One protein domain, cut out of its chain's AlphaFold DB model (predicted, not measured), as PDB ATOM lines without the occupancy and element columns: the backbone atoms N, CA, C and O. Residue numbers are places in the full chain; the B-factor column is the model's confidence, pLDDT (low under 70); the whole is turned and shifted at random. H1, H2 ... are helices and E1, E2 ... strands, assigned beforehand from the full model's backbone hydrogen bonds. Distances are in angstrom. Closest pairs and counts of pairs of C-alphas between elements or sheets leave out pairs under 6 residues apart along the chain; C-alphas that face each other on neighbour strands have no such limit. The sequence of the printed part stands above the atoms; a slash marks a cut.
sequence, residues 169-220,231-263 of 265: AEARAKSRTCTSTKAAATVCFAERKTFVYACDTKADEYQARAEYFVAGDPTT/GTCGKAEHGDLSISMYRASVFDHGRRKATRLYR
ATOM      1  N   ALA A 169     551.241 409.606 334.319       84.62
ATOM      2  CA  ALA A 169     552.612 409.984 333.981       84.62
ATOM      3  C   ALA A 169     553.550 408.768 334.040       84.62
ATOM      4  O   ALA A 169     554.240 408.480 333.065       84.62
ATOM      5  N   GLU A 170     553.510 407.996 335.128       86.19
ATOM      6  CA  GLU A 170     554.290 406.758 335.266       86.19
ATOM      7  C   GLU A 170     553.870 405.692 334.253       86.19
ATOM      8  O   GLU A 170     554.721 405.004 333.694       86.19
ATOM      9  N   ALA A 171     552.568 405.571 333.976       85.12
ATOM     10  CA  ALA A 171     552.054 404.664 332.955       85.12
ATOM     11  C   ALA A 171     552.623 405.003 331.570       85.12
ATOM     12  O   ALA A 171     552.999 404.087 330.842       85.12
ATOM     13  N   ARG A 172     552.745 406.296 331.226       84.69
ATOM     14  CA  ARG A 172     553.410 406.758 329.993       84.69
ATOM     15  C   ARG A 172     554.911 406.489 330.019       84.69
ATOM     16  O   ARG A 172     555.420 405.934 329.057       84.69
ATOM     17  N   ALA A 173     555.604 406.801 331.114       84.94
ATOM     18  CA  ALA A 173     557.045 406.560 331.241       84.94
ATOM     19  C   ALA A 173     557.420 405.068 331.117       84.94
ATOM     20  O   ALA A 173     558.470 404.734 330.581       84.94
ATOM     21  N   LYS A 174     556.544 404.164 331.576       82.69
ATOM     22  CA  LYS A 174     556.712 402.702 331.487       82.69
ATOM     23  C   LYS A 174     556.202 402.095 330.166       82.69
ATOM     24  O   LYS A 174     556.225 400.873 330.031       82.69
ATOM     25  N   SER A 175     555.706 402.889 329.213       80.12
ATOM     26  CA  SER A 175     554.988 402.389 328.028       80.12
ATOM     27  C   SER A 175     555.480 403.009 326.726       80.12
ATOM     28  O   SER A 175     555.581 404.225 326.597       80.12
ATOM     29  N   ARG A 176     555.696 402.177 325.703       77.31
ATOM     30  CA  ARG A 176     556.158 402.629 324.378       77.31
ATOM     31  C   ARG A 176     555.027 403.163 323.498       77.31
ATOM     32  O   ARG A 176     555.269 403.920 322.562       77.31
ATOM     33  N   THR A 177     553.783 402.772 323.761       76.56
ATOM     34  CA  THR A 177     552.615 403.285 323.034       76.56
ATOM     35  C   THR A 177     551.521 403.654 324.017       76.56
ATOM     36  O   THR A 177     551.067 402.813 324.785       76.56
ATOM     37  N   CYS A 178     551.063 404.900 323.956       78.94
ATOM     38  CA  CYS A 178     549.897 405.373 324.687       78.94
ATOM     39  C   CYS A 178     548.913 406.025 323.722       78.94
ATOM     40  O   CYS A 178     549.306 406.756 322.815       78.94
ATOM     41  N   THR A 179     547.624 405.804 323.951       74.25
ATOM     42  CA  THR A 179     546.546 406.490 323.243       74.25
ATOM     43  C   THR A 179     545.577 407.116 324.230       74.25
ATOM     44  O   THR A 179     545.406 406.618 325.342       74.25
ATOM     45  N   SER A 180     544.925 408.203 323.830       72.38
ATOM     46  CA  SER A 180     543.899 408.867 324.625       72.38
ATOM     47  C   SER A 180     542.608 409.033 323.828       72.38
ATOM     48  O   SER A 180     542.608 409.311 322.625       72.38
ATOM     49  N   THR A 181     541.480 408.855 324.512       70.44
ATOM     50  CA  THR A 181     540.143 409.027 323.934       70.44
ATOM     51  C   THR A 181     539.522 410.292 324.516       70.44
ATOM     52  O   THR A 181     539.153 410.308 325.689       70.44
ATOM     53  N   LYS A 182     539.474 411.375 323.723       65.62
ATOM     54  CA  LYS A 182     539.016 412.727 324.134       65.62
ATOM     55  C   LYS A 182     539.607 413.221 325.478       65.62
ATOM     56  O   LYS A 182     538.967 413.978 326.199       65.62
ATOM     57  N   ALA A 183     540.822 412.777 325.816       59.50
ATOM     58  CA  ALA A 183     541.507 413.012 327.095       59.50
ATOM     59  C   ALA A 183     540.785 412.524 328.379       59.50
ATOM     60  O   ALA A 183     541.232 412.868 329.469       59.50
ATOM     61  N   ALA A 184     539.733 411.700 328.284       62.53
ATOM     62  CA  ALA A 184     539.061 411.108 329.452       62.53
ATOM     63  C   ALA A 184     539.706 409.778 329.884       62.53
ATOM     64  O   ALA A 184     540.028 409.590 331.050       62.53
ATOM     65  N   ALA A 185     539.971 408.889 328.922       70.94
ATOM     66  CA  ALA A 185     540.693 407.639 329.150       70.94
ATOM     67  C   ALA A 185     542.024 407.646 328.393       70.94
ATOM     68  O   ALA A 185     542.038 407.894 327.181       70.94
ATOM     69  N   THR A 186     543.122 407.324 329.078       75.69
ATOM     70  CA  THR A 186     544.416 406.997 328.461       75.69
ATOM     71  C   THR A 186     544.668 405.497 328.605       75.69
ATOM     72  O   THR A 186     544.538 404.959 329.699       75.69
ATOM     73  N   VAL A 187     545.045 404.815 327.523       76.81
ATOM     74  CA  VAL A 187     545.463 403.405 327.558       76.81
ATOM     75  C   VAL A 187     546.897 403.306 327.053       76.81
ATOM     76  O   VAL A 187     547.213 403.863 326.001       76.81
ATOM     77  N   CYS A 188     547.763 402.638 327.812       78.06
ATOM     78  CA  CYS A 188     549.210 402.582 327.586       78.06
ATOM     79  C   CYS A 188     549.727 401.137 327.595       78.06
ATOM     80  O   CYS A 188     549.254 400.333 328.393       78.06
ATOM     81  N   PHE A 189     550.703 400.822 326.739       72.56
ATOM     82  CA  PHE A 189     551.231 399.472 326.513       72.56
ATOM     83  C   PHE A 189     552.750 399.401 326.655       72.56
ATOM     84  O   PHE A 189     553.484 400.243 326.123       72.56
ATOM     85  N   ALA A 190     553.204 398.329 327.306       70.69
ATOM     86  CA  ALA A 190     554.606 397.943 327.393       70.69
ATOM     87  C   ALA A 190     555.281 397.861 326.016       70.69
ATOM     88  O   ALA A 190     554.654 397.484 325.026       70.69
ATOM     89  N   GLU A 191     556.594 398.072 325.975       59.50
ATOM     90  CA  GLU A 191     557.404 397.836 324.774       59.50
ATOM     91  C   GLU A 191     557.310 396.390 324.253       59.50
ATOM     92  O   GLU A 191     557.184 396.178 323.050       59.50
ATOM     93  N   ARG A 192     557.265 395.400 325.155       66.56
ATOM     94  CA  ARG A 192     557.045 393.980 324.813       66.56
ATOM     95  C   ARG A 192     555.564 393.600 324.649       66.56
ATOM     96  O   ARG A 192     555.255 392.431 324.461       66.56
ATOM     97  N   LYS A 193     554.641 394.567 324.743       71.56
ATOM     98  CA  LYS A 193     553.177 394.370 324.762       71.56
ATOM     99  C   LYS A 193     552.669 393.411 325.862       71.56
ATOM    100  O   LYS A 193     551.567 392.907 325.734       71.56
ATOM    101  N   THR A 194     553.422 393.154 326.934       74.56
ATOM    102  CA  THR A 194     553.064 392.175 327.988       74.56
ATOM    103  C   THR A 194     552.194 392.733 329.121       74.56
ATOM    104  O   THR A 194     551.558 391.973 329.853       74.56
ATOM    105  N   PHE A 195     552.133 394.059 329.269       78.56
ATOM    106  CA  PHE A 195     551.231 394.735 330.201       78.56
ATOM    107  C   PHE A 195     550.521 395.919 329.550       78.56
ATOM    108  O   PHE A 195     551.012 396.526 328.590       78.56
ATOM    109  N   VAL A 196     549.369 396.264 330.123       82.19
ATOM    110  CA  VAL A 196     548.526 397.386 329.708       82.19
ATOM    111  C   VAL A 196     548.032 398.162 330.924       82.19
ATOM    112  O   VAL A 196     547.599 397.580 331.918       82.19
ATOM    113  N   TYR A 197     548.061 399.490 330.820       84.62
ATOM    114  CA  TYR A 197     547.439 400.401 331.774       84.62
ATOM    115  C   TYR A 197     546.135 400.967 331.213       84.62
ATOM    116  O   TYR A 197     546.113 401.443 330.078       84.62
ATOM    117  N   ALA A 198     545.083 400.993 332.028       84.25
ATOM    118  CA  ALA A 198     543.846 401.732 331.788       84.25
ATOM    119  C   ALA A 198     543.761 402.890 332.791       84.25
ATOM    120  O   ALA A 198     543.492 402.677 333.973       84.25
ATOM    121  N   CYS A 199     544.027 404.107 332.327       81.50
ATOM    122  CA  CYS A 199     544.113 405.308 333.148       81.50
ATOM    123  C   CYS A 199     542.890 406.203 332.968       81.50
ATOM    124  O   CYS A 199     542.569 406.596 331.841       81.50
ATOM    125  N   ASP A 200     542.280 406.590 334.083       77.88
ATOM    126  CA  ASP A 200     541.331 407.697 334.139       77.88
ATOM    127  C   ASP A 200     542.116 409.018 334.230       77.88
ATOM    128  O   ASP A 200     542.975 409.197 335.101       77.88
ATOM    129  N   THR A 201     541.867 409.927 333.285       69.00
ATOM    130  CA  THR A 201     542.555 411.219 333.187       69.00
ATOM    131  C   THR A 201     541.653 412.446 333.341       69.00
ATOM    132  O   THR A 201     542.192 413.552 333.297       69.00
ATOM    133  N   LYS A 202     540.335 412.293 333.566       65.31
ATOM    134  CA  LYS A 202     539.407 413.393 333.924       65.31
ATOM    135  C   LYS A 202     538.273 412.879 334.823       65.31
ATOM    136  O   LYS A 202     537.554 411.988 334.394       65.31
ATOM    137  N   ALA A 203     538.097 413.491 336.006       53.66
ATOM    138  CA  ALA A 203     537.214 413.080 337.124       53.66
ATOM    139  C   ALA A 203     535.695 413.119 336.858       53.66
ATOM    140  O   ALA A 203     534.906 413.305 337.784       53.66
ATOM    141  N   ASP A 204     535.283 413.005 335.609       50.38
ATOM    142  CA  ASP A 204     533.895 413.122 335.202       50.38
ATOM    143  C   ASP A 204     533.212 411.737 335.279       50.38
ATOM    144  O   ASP A 204     533.811 410.743 335.685       50.38
ATOM    145  N   GLU A 205     531.955 411.634 334.843       54.16
ATOM    146  CA  GLU A 205     531.100 410.423 334.890       54.16
ATOM    147  C   GLU A 205     531.627 409.210 334.074       54.16
ATOM    148  O   GLU A 205     530.934 408.207 333.879       54.16
ATOM    149  N   TYR A 206     532.853 409.302 333.556       58.72
ATOM    150  CA  TYR A 206     533.423 408.469 332.512       58.72
ATOM    151  C   TYR A 206     534.477 407.488 333.039       58.72
ATOM    152  O   TYR A 206     535.626 407.845 333.273       58.72
ATOM    153  N   GLN A 207     534.143 406.201 333.087       69.31
ATOM    154  CA  GLN A 207     535.104 405.155 333.443       69.31
ATOM    155  C   GLN A 207     536.009 404.807 332.256       69.31
ATOM    156  O   GLN A 207     535.539 404.461 331.161       69.31
ATOM    157  N   ALA A 208     537.323 404.860 332.486       72.81
ATOM    158  CA  ALA A 208     538.322 404.404 331.532       72.81
ATOM    159  C   ALA A 208     538.311 402.873 331.438       72.81
ATOM    160  O   ALA A 208     538.481 402.165 332.434       72.81
ATOM    161  N   ARG A 209     538.127 402.351 330.220       81.69
ATOM    162  CA  ARG A 209     538.105 400.912 329.956       81.69
ATOM    163  C   ARG A 209     539.060 400.543 328.830       81.69
ATOM    164  O   ARG A 209     538.915 401.018 327.702       81.69
ATOM    165  N   ALA A 210     540.009 399.665 329.134       81.94
ATOM    166  CA  ALA A 210     540.810 398.976 328.131       81.94
ATOM    167  C   ALA A 210     540.175 397.615 327.846       81.94
ATOM    168  O   ALA A 210     539.827 396.892 328.776       81.94
ATOM    169  N   GLU A 211     540.027 397.270 326.573       86.12
ATOM    170  CA  GLU A 211     539.613 395.943 326.107       86.12
ATOM    171  C   GLU A 211     540.680 395.430 325.141       86.12
ATOM    172  O   GLU A 211     541.151 396.209 324.312       86.12
ATOM    173  N   TYR A 212     541.086 394.170 325.238       85.44
ATOM    174  CA  TYR A 212     542.187 393.628 324.436       85.44
ATOM    175  C   TYR A 212     542.149 392.096 324.378       85.44
ATOM    176  O   TYR A 212     541.397 391.457 325.116       85.44
ATOM    177  N   PHE A 213     542.963 391.522 323.497       85.94
ATOM    178  CA  PHE A 213     543.171 390.083 323.364       85.94
ATOM    179  C   PHE A 213     544.627 389.739 323.709       85.94
ATOM    180  O   PHE A 213     545.492 390.617 323.753       85.94
ATOM    181  N   VAL A 214     544.903 388.475 324.021       83.00
ATOM    182  CA  VAL A 214     546.225 388.015 324.479       83.00
ATOM    183  C   VAL A 214     546.665 386.833 323.620       83.00
ATOM    184  O   VAL A 214     545.841 386.020 323.213       83.00
ATOM    185  N   ALA A 215     547.957 386.769 323.298       81.88
ATOM    186  CA  ALA A 215     548.580 385.766 322.431       81.88
ATOM    187  C   ALA A 215     547.942 385.630 321.029       81.88
ATOM    188  O   ALA A 215     548.074 384.596 320.383       81.88
ATOM    189  N   GLY A 216     547.242 386.664 320.544       76.94
ATOM    190  CA  GLY A 216     546.526 386.604 319.266       76.94
ATOM    191  C   GLY A 216     545.160 385.912 319.322       76.94
ATOM    192  O   GLY A 216     544.439 385.998 318.334       76.94
ATOM    193  N   ASP A 217     544.774 385.296 320.445       82.25
ATOM    194  CA  ASP A 217     543.521 384.546 320.589       82.25
ATOM    195  C   ASP A 217     542.293 385.476 320.485       82.25
ATOM    196  O   ASP A 217     542.055 386.257 321.409       82.25
ATOM    197  N   PRO A 218     541.478 385.406 319.412       80.81
ATOM    198  CA  PRO A 218     540.290 386.243 319.261       80.81
ATOM    199  C   PRO A 218     539.102 385.751 320.105       80.81
ATOM    200  O   PRO A 218     538.087 386.444 320.181       80.81
ATOM    201  N   THR A 219     539.208 384.569 320.724       85.31
ATOM    202  CA  THR A 219     538.151 383.967 321.547       85.31
ATOM    203  C   THR A 219     538.239 384.384 323.016       85.31
ATOM    204  O   THR A 219     537.233 384.341 323.708       85.31
ATOM    205  N   THR A 220     539.376 384.899 323.505       88.12
ATOM    206  CA  THR A 220     539.497 385.351 324.906       88.12
ATOM    207  C   THR A 220     539.664 386.866 325.007       88.12
ATOM    208  O   THR A 220     540.765 387.396 324.840       88.12
ATOM    209  N   GLY A 231     543.189 410.338 337.814       77.06
ATOM    210  CA  GLY A 231     544.643 410.438 337.855       77.06
ATOM    211  C   GLY A 231     545.293 409.136 338.303       77.06
ATOM    212  O   GLY A 231     546.458 409.136 338.694       77.06
ATOM    213  N   THR A 232     544.552 408.031 338.221       81.12
ATOM    214  CA  THR A 232     545.013 406.690 338.568       81.12
ATOM    215  C   THR A 232     544.830 405.731 337.394       81.12
ATOM    216  O   THR A 232     543.936 405.888 336.557       81.12
ATOM    217  N   CYS A 233     545.683 404.713 337.342       81.00
ATOM    218  CA  CYS A 233     545.644 403.657 336.343       81.00
ATOM    219  C   CYS A 233     545.426 402.290 336.990       81.00
ATOM    220  O   CYS A 233     546.074 401.947 337.979       81.00
ATOM    221  N   GLY A 234     544.557 401.492 336.376       81.00
ATOM    222  CA  GLY A 234     544.536 400.043 336.538       81.00
ATOM    223  C   GLY A 234     545.588 399.429 335.623       81.00
ATOM    224  O   GLY A 234     545.879 399.994 334.567       81.00
ATOM    225  N   LYS A 235     546.161 398.292 336.007       83.12
ATOM    226  CA  LYS A 235     547.243 397.609 335.287       83.12
ATOM    227  C   LYS A 235     546.911 396.128 335.190       83.12
ATOM    228  O   LYS A 235     546.534 395.570 336.206       83.12
ATOM    229  N   ALA A 236     547.087 395.513 334.025       81.44
ATOM    230  CA  ALA A 236     547.112 394.055 333.891       81.44
ATOM    231  C   ALA A 236     548.443 393.600 333.289       81.44
ATOM    232  O   ALA A 236     549.008 394.311 332.449       81.44
ATOM    233  N   GLU A 237     548.915 392.420 333.683       80.38
ATOM    234  CA  GLU A 237     550.173 391.804 333.246       80.38
ATOM    235  C   GLU A 237     549.928 390.344 332.837       80.38
ATOM    236  O   GLU A 237     549.495 389.532 333.649       80.38
ATOM    237  N   HIS A 238     550.261 389.973 331.596       77.56
ATOM    238  CA  HIS A 238     550.010 388.619 331.059       77.56
ATOM    239  C   HIS A 238     551.277 387.756 330.964       77.56
ATOM    240  O   HIS A 238     551.356 386.822 330.167       77.56
ATOM    241  N   GLY A 239     552.279 388.061 331.795       76.19
ATOM    242  CA  GLY A 239     553.576 387.384 331.789       76.19
ATOM    243  C   GLY A 239     554.301 387.584 330.458       76.19
ATOM    244  O   GLY A 239     554.503 388.719 330.033       76.19
ATOM    245  N   ASP A 240     554.664 386.487 329.797       75.88
ATOM    246  CA  ASP A 240     555.321 386.501 328.482       75.88
ATOM    247  C   ASP A 240     554.336 386.586 327.301       75.88
ATOM    248  O   ASP A 240     554.755 386.724 326.150       75.88
ATOM    249  N   LEU A 241     553.023 386.510 327.552       76.25
ATOM    250  CA  LEU A 241     552.019 386.560 326.491       76.25
ATOM    251  C   LEU A 241     551.852 387.994 325.973       76.25
ATOM    252  O   LEU A 241     551.607 388.936 326.729       76.25
ATOM    253  N   SER A 242     551.950 388.160 324.655       80.62
ATOM    254  CA  SER A 242     551.810 389.461 324.004       80.62
ATOM    255  C   SER A 242     550.344 389.883 323.886       80.62
ATOM    256  O   SER A 242     549.467 389.091 323.541       80.62
ATOM    257  N   ILE A 243     550.061 391.158 324.142       78.44
ATOM    258  CA  ILE A 243     548.734 391.744 323.945       78.44
ATOM    259  C   ILE A 243     548.546 392.086 322.461       78.44
ATOM    260  O   ILE A 243     549.292 392.881 321.876       78.44
ATOM    261  N   SER A 244     547.513 391.502 321.862       69.06
ATOM    262  CA  SER A 244     547.063 391.724 320.489       69.06
ATOM    263  C   SER A 244     545.779 392.560 320.483       69.06
ATOM    264  O   SER A 244     544.959 392.443 321.387       69.06
ATOM    265  N   MET A 245     545.609 393.416 319.463       67.75
ATOM    266  CA  MET A 245     544.413 394.243 319.192       67.75
ATOM    267  C   MET A 245     543.693 394.820 320.431       67.75
ATOM    268  O   MET A 245     542.878 394.158 321.071       67.75
ATOM    269  N   TYR A 246     543.881 396.110 320.700       71.75
ATOM    270  CA  TYR A 246     543.259 396.774 321.843       71.75
ATOM    271  C   TYR A 246     542.272 397.871 321.444       71.75
ATOM    272  O   TYR A 246     542.384 398.538 320.414       71.75
ATOM    273  N   ARG A 247     541.289 398.097 322.309       75.31
ATOM    274  CA  ARG A 247     540.273 399.137 322.194       75.31
ATOM    275  C   ARG A 247     540.247 399.942 323.485       75.31
ATOM    276  O   ARG A 247     539.832 399.448 324.530       75.31
ATOM    277  N   ALA A 248     540.651 401.207 323.393       71.75
ATOM    278  CA  ALA A 248     540.362 402.182 324.433       71.75
ATOM    279  C   ALA A 248     538.883 402.575 324.324       71.75
ATOM    280  O   ALA A 248     538.399 402.884 323.234       71.75
ATOM    281  N   SER A 249     538.147 402.540 325.429       72.25
ATOM    282  CA  SER A 249     536.741 402.940 325.498       72.25
ATOM    283  C   SER A 249     536.476 403.823 326.709       72.25
ATOM    284  O   SER A 249     537.076 403.662 327.769       72.25
ATOM    285  N   VAL A 250     535.532 404.741 326.529       68.50
ATOM    286  CA  VAL A 250     535.039 405.663 327.553       68.50
ATOM    287  C   VAL A 250     533.568 405.336 327.792       68.50
ATOM    288  O   VAL A 250     532.784 405.329 326.835       68.50
ATOM    289  N   PHE A 251     533.199 405.042 329.039       67.75
ATOM    290  CA  PHE A 251     531.847 404.635 329.426       67.75
ATOM    291  C   PHE A 251     531.250 405.584 330.465       67.75
ATOM    292  O   PHE A 251     531.825 405.750 331.529       67.75
ATOM    293  N   ASP A 252     530.074 406.128 330.169       67.06
ATOM    294  CA  ASP A 252     529.238 406.933 331.069       67.06
ATOM    295  C   ASP A 252     528.065 406.077 331.544       67.06
ATOM    296  O   ASP A 252     527.322 405.570 330.701       67.06
ATOM    297  N   HIS A 253     527.929 405.851 332.855       65.62
ATOM    298  CA  HIS A 253     526.849 405.046 333.451       65.62
ATOM    299  C   HIS A 253     526.568 403.708 332.711       65.62
ATOM    300  O   HIS A 253     525.435 403.248 332.583       65.62
ATOM    301  N   GLY A 254     527.620 403.064 332.184       64.94
ATOM    302  CA  GLY A 254     527.539 401.813 331.412       64.94
ATOM    303  C   GLY A 254     527.270 401.959 329.903       64.94
ATOM    304  O   GLY A 254     527.358 400.969 329.175       64.94
ATOM    305  N   ARG A 255     527.029 403.171 329.389       68.81
ATOM    306  CA  ARG A 255     526.913 403.484 327.954       68.81
ATOM    307  C   ARG A 255     528.261 403.931 327.382       68.81
ATOM    308  O   ARG A 255     528.859 404.904 327.836       68.81
ATOM    309  N   ARG A 256     528.741 403.254 326.334       75.12
ATOM    310  CA  ARG A 256     529.962 403.654 325.611       75.12
ATOM    311  C   ARG A 256     529.725 404.997 324.901       75.12
ATOM    312  O   ARG A 256     528.801 405.107 324.100       75.12
ATOM    313  N   LYS A 257     530.563 405.997 325.184       73.62
ATOM    314  CA  LYS A 257     530.467 407.378 324.656       73.62
ATOM    315  C   LYS A 257     531.558 407.720 323.649       73.62
ATOM    316  O   LYS A 257     531.341 408.527 322.751       73.62
ATOM    317  N   ALA A 258     532.723 407.096 323.780       71.94
ATOM    318  CA  ALA A 258     533.795 407.187 322.804       71.94
ATOM    319  C   ALA A 258     534.606 405.887 322.789       71.94
ATOM    320  O   ALA A 258     534.653 405.150 323.776       71.94
ATOM    321  N   THR A 259     535.245 405.609 321.659       74.81
ATOM    322  CA  THR A 259     536.142 404.467 321.491       74.81
ATOM    323  C   THR A 259     537.249 404.817 320.513       74.81
ATOM    324  O   THR A 259     537.022 405.565 319.562       74.81
ATOM    325  N   ARG A 260     538.427 404.228 320.704       72.50
ATOM    326  CA  ARG A 260     539.508 404.220 319.721       72.50
ATOM    327  C   ARG A 260     540.063 402.803 319.622       72.50
ATOM    328  O   ARG A 260     540.587 402.266 320.596       72.50
ATOM    329  N   LEU A 261     539.863 402.181 318.462       68.81
ATOM    330  CA  LEU A 261     540.378 400.848 318.157       68.81
ATOM    331  C   LEU A 261     541.806 400.969 317.623       68.81
ATOM    332  O   LEU A 261     542.071 401.806 316.764       68.81
ATOM    333  N   TYR A 262     542.684 400.095 318.096       63.28
ATOM    334  CA  TYR A 262     544.012 399.863 317.553       63.28
ATOM    335  C   TYR A 262     544.165 398.375 317.266       63.28
ATOM    336  O   TYR A 262     544.231 397.541 318.170       63.28
ATOM    337  N   ARG A 263     544.253 398.040 315.981       60.56
ATOM    338  CA  ARG A 263     544.841 396.774 315.561       60.56
ATOM    339  C   ARG A 263     546.348 396.989 315.495       60.56
ATOM    340  O   ARG A 263     546.795 397.955 314.884       60.56
TER     341      ARG A 263
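Overview. This is residues 169 to 220 and 231 to 263 of the 265 residues of an uncharacterized protein of Nonomuraea rubra (UniProt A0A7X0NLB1). Two small antiparallel sheets lie face to face as a sandwich, four strands E1, E2, E3 and E6 against three strands E4, E7 and E8, their strands running at only 16 degrees to each other. The short helix H1 covers part of the four-strand sheet on its face away from the other sheet, and E5 lies past the end of E4. The printed part has 85 residues, with one named helix and eight named strands in the order H1 E1 E2 E3 E4 E5 E6 E7 E8; the sheets run E1 - E2 - E3 - E6 and E4 - E7 - E8. The class is mostly strand, and the whole is compact, with a radius of gyration of the C-alphas of 12.3 A and spans of 35 by 30 by 17 A.

Arrangement. Begin at H1, residues 169 to 173, where every O i to N i+4 pair is within hydrogen-bond range. Next come E1, residues 177 to 181, E2, residues 185 to 189, and E3, residues 195 to 200, a meander, each strand the antiparallel neighbour of the one before. Look at N 179 and O 187, 2.9 A, for E1 and E2, and at N 188 and O 197, 3.0 A, for E2 and E3. H1 is on this sheet at a height of 8.8 A and only just over E2, with 3 of its C-alphas on that strand. E4, residues 206 to 214, touches E2, the closest C-alphas being those of Ala 185 and Ala 208, 4.7 A apart. E5, residues 217 to 220, pairs with no named strand. E6, residues 233 to 237, is an edge strand beside E3, with N 198 and O 234 at 2.8 A. E7, residues 243 to 252, is the inner strand of the twisted second sheet, antiparallel to E4, with N 209 and O 249 at 3.0 A. E8, residues 255 to 262, forms a hairpin with E7, N 248 and O 260 being 3.0 A apart, and bends by 62 degrees at residue 258.

Along the chain. Find C-alpha 169 at (552.612, 409.984, 333.981), where H1 begins. E3 measures 16.8 A from first to last C-alpha, E4 25.4 A, E7 25.7 A and E8 20.3 A. E8 ends at C-alpha 262, at (544.012, 399.863, 317.553).

Size, cuts and confidence. The two C-alphas farthest apart, those of Asp 204 and Asp 240, are 34.8 A apart. Residues 221 to 230 are not printed, and C-alphas 220 and 231 are 28.7 A apart across the cut. The links that are printed whole are tight. The mean pLDDT of the printed part is 74.7, with 23 residues under 70, among them residues 201 to 207 and 250 to 255.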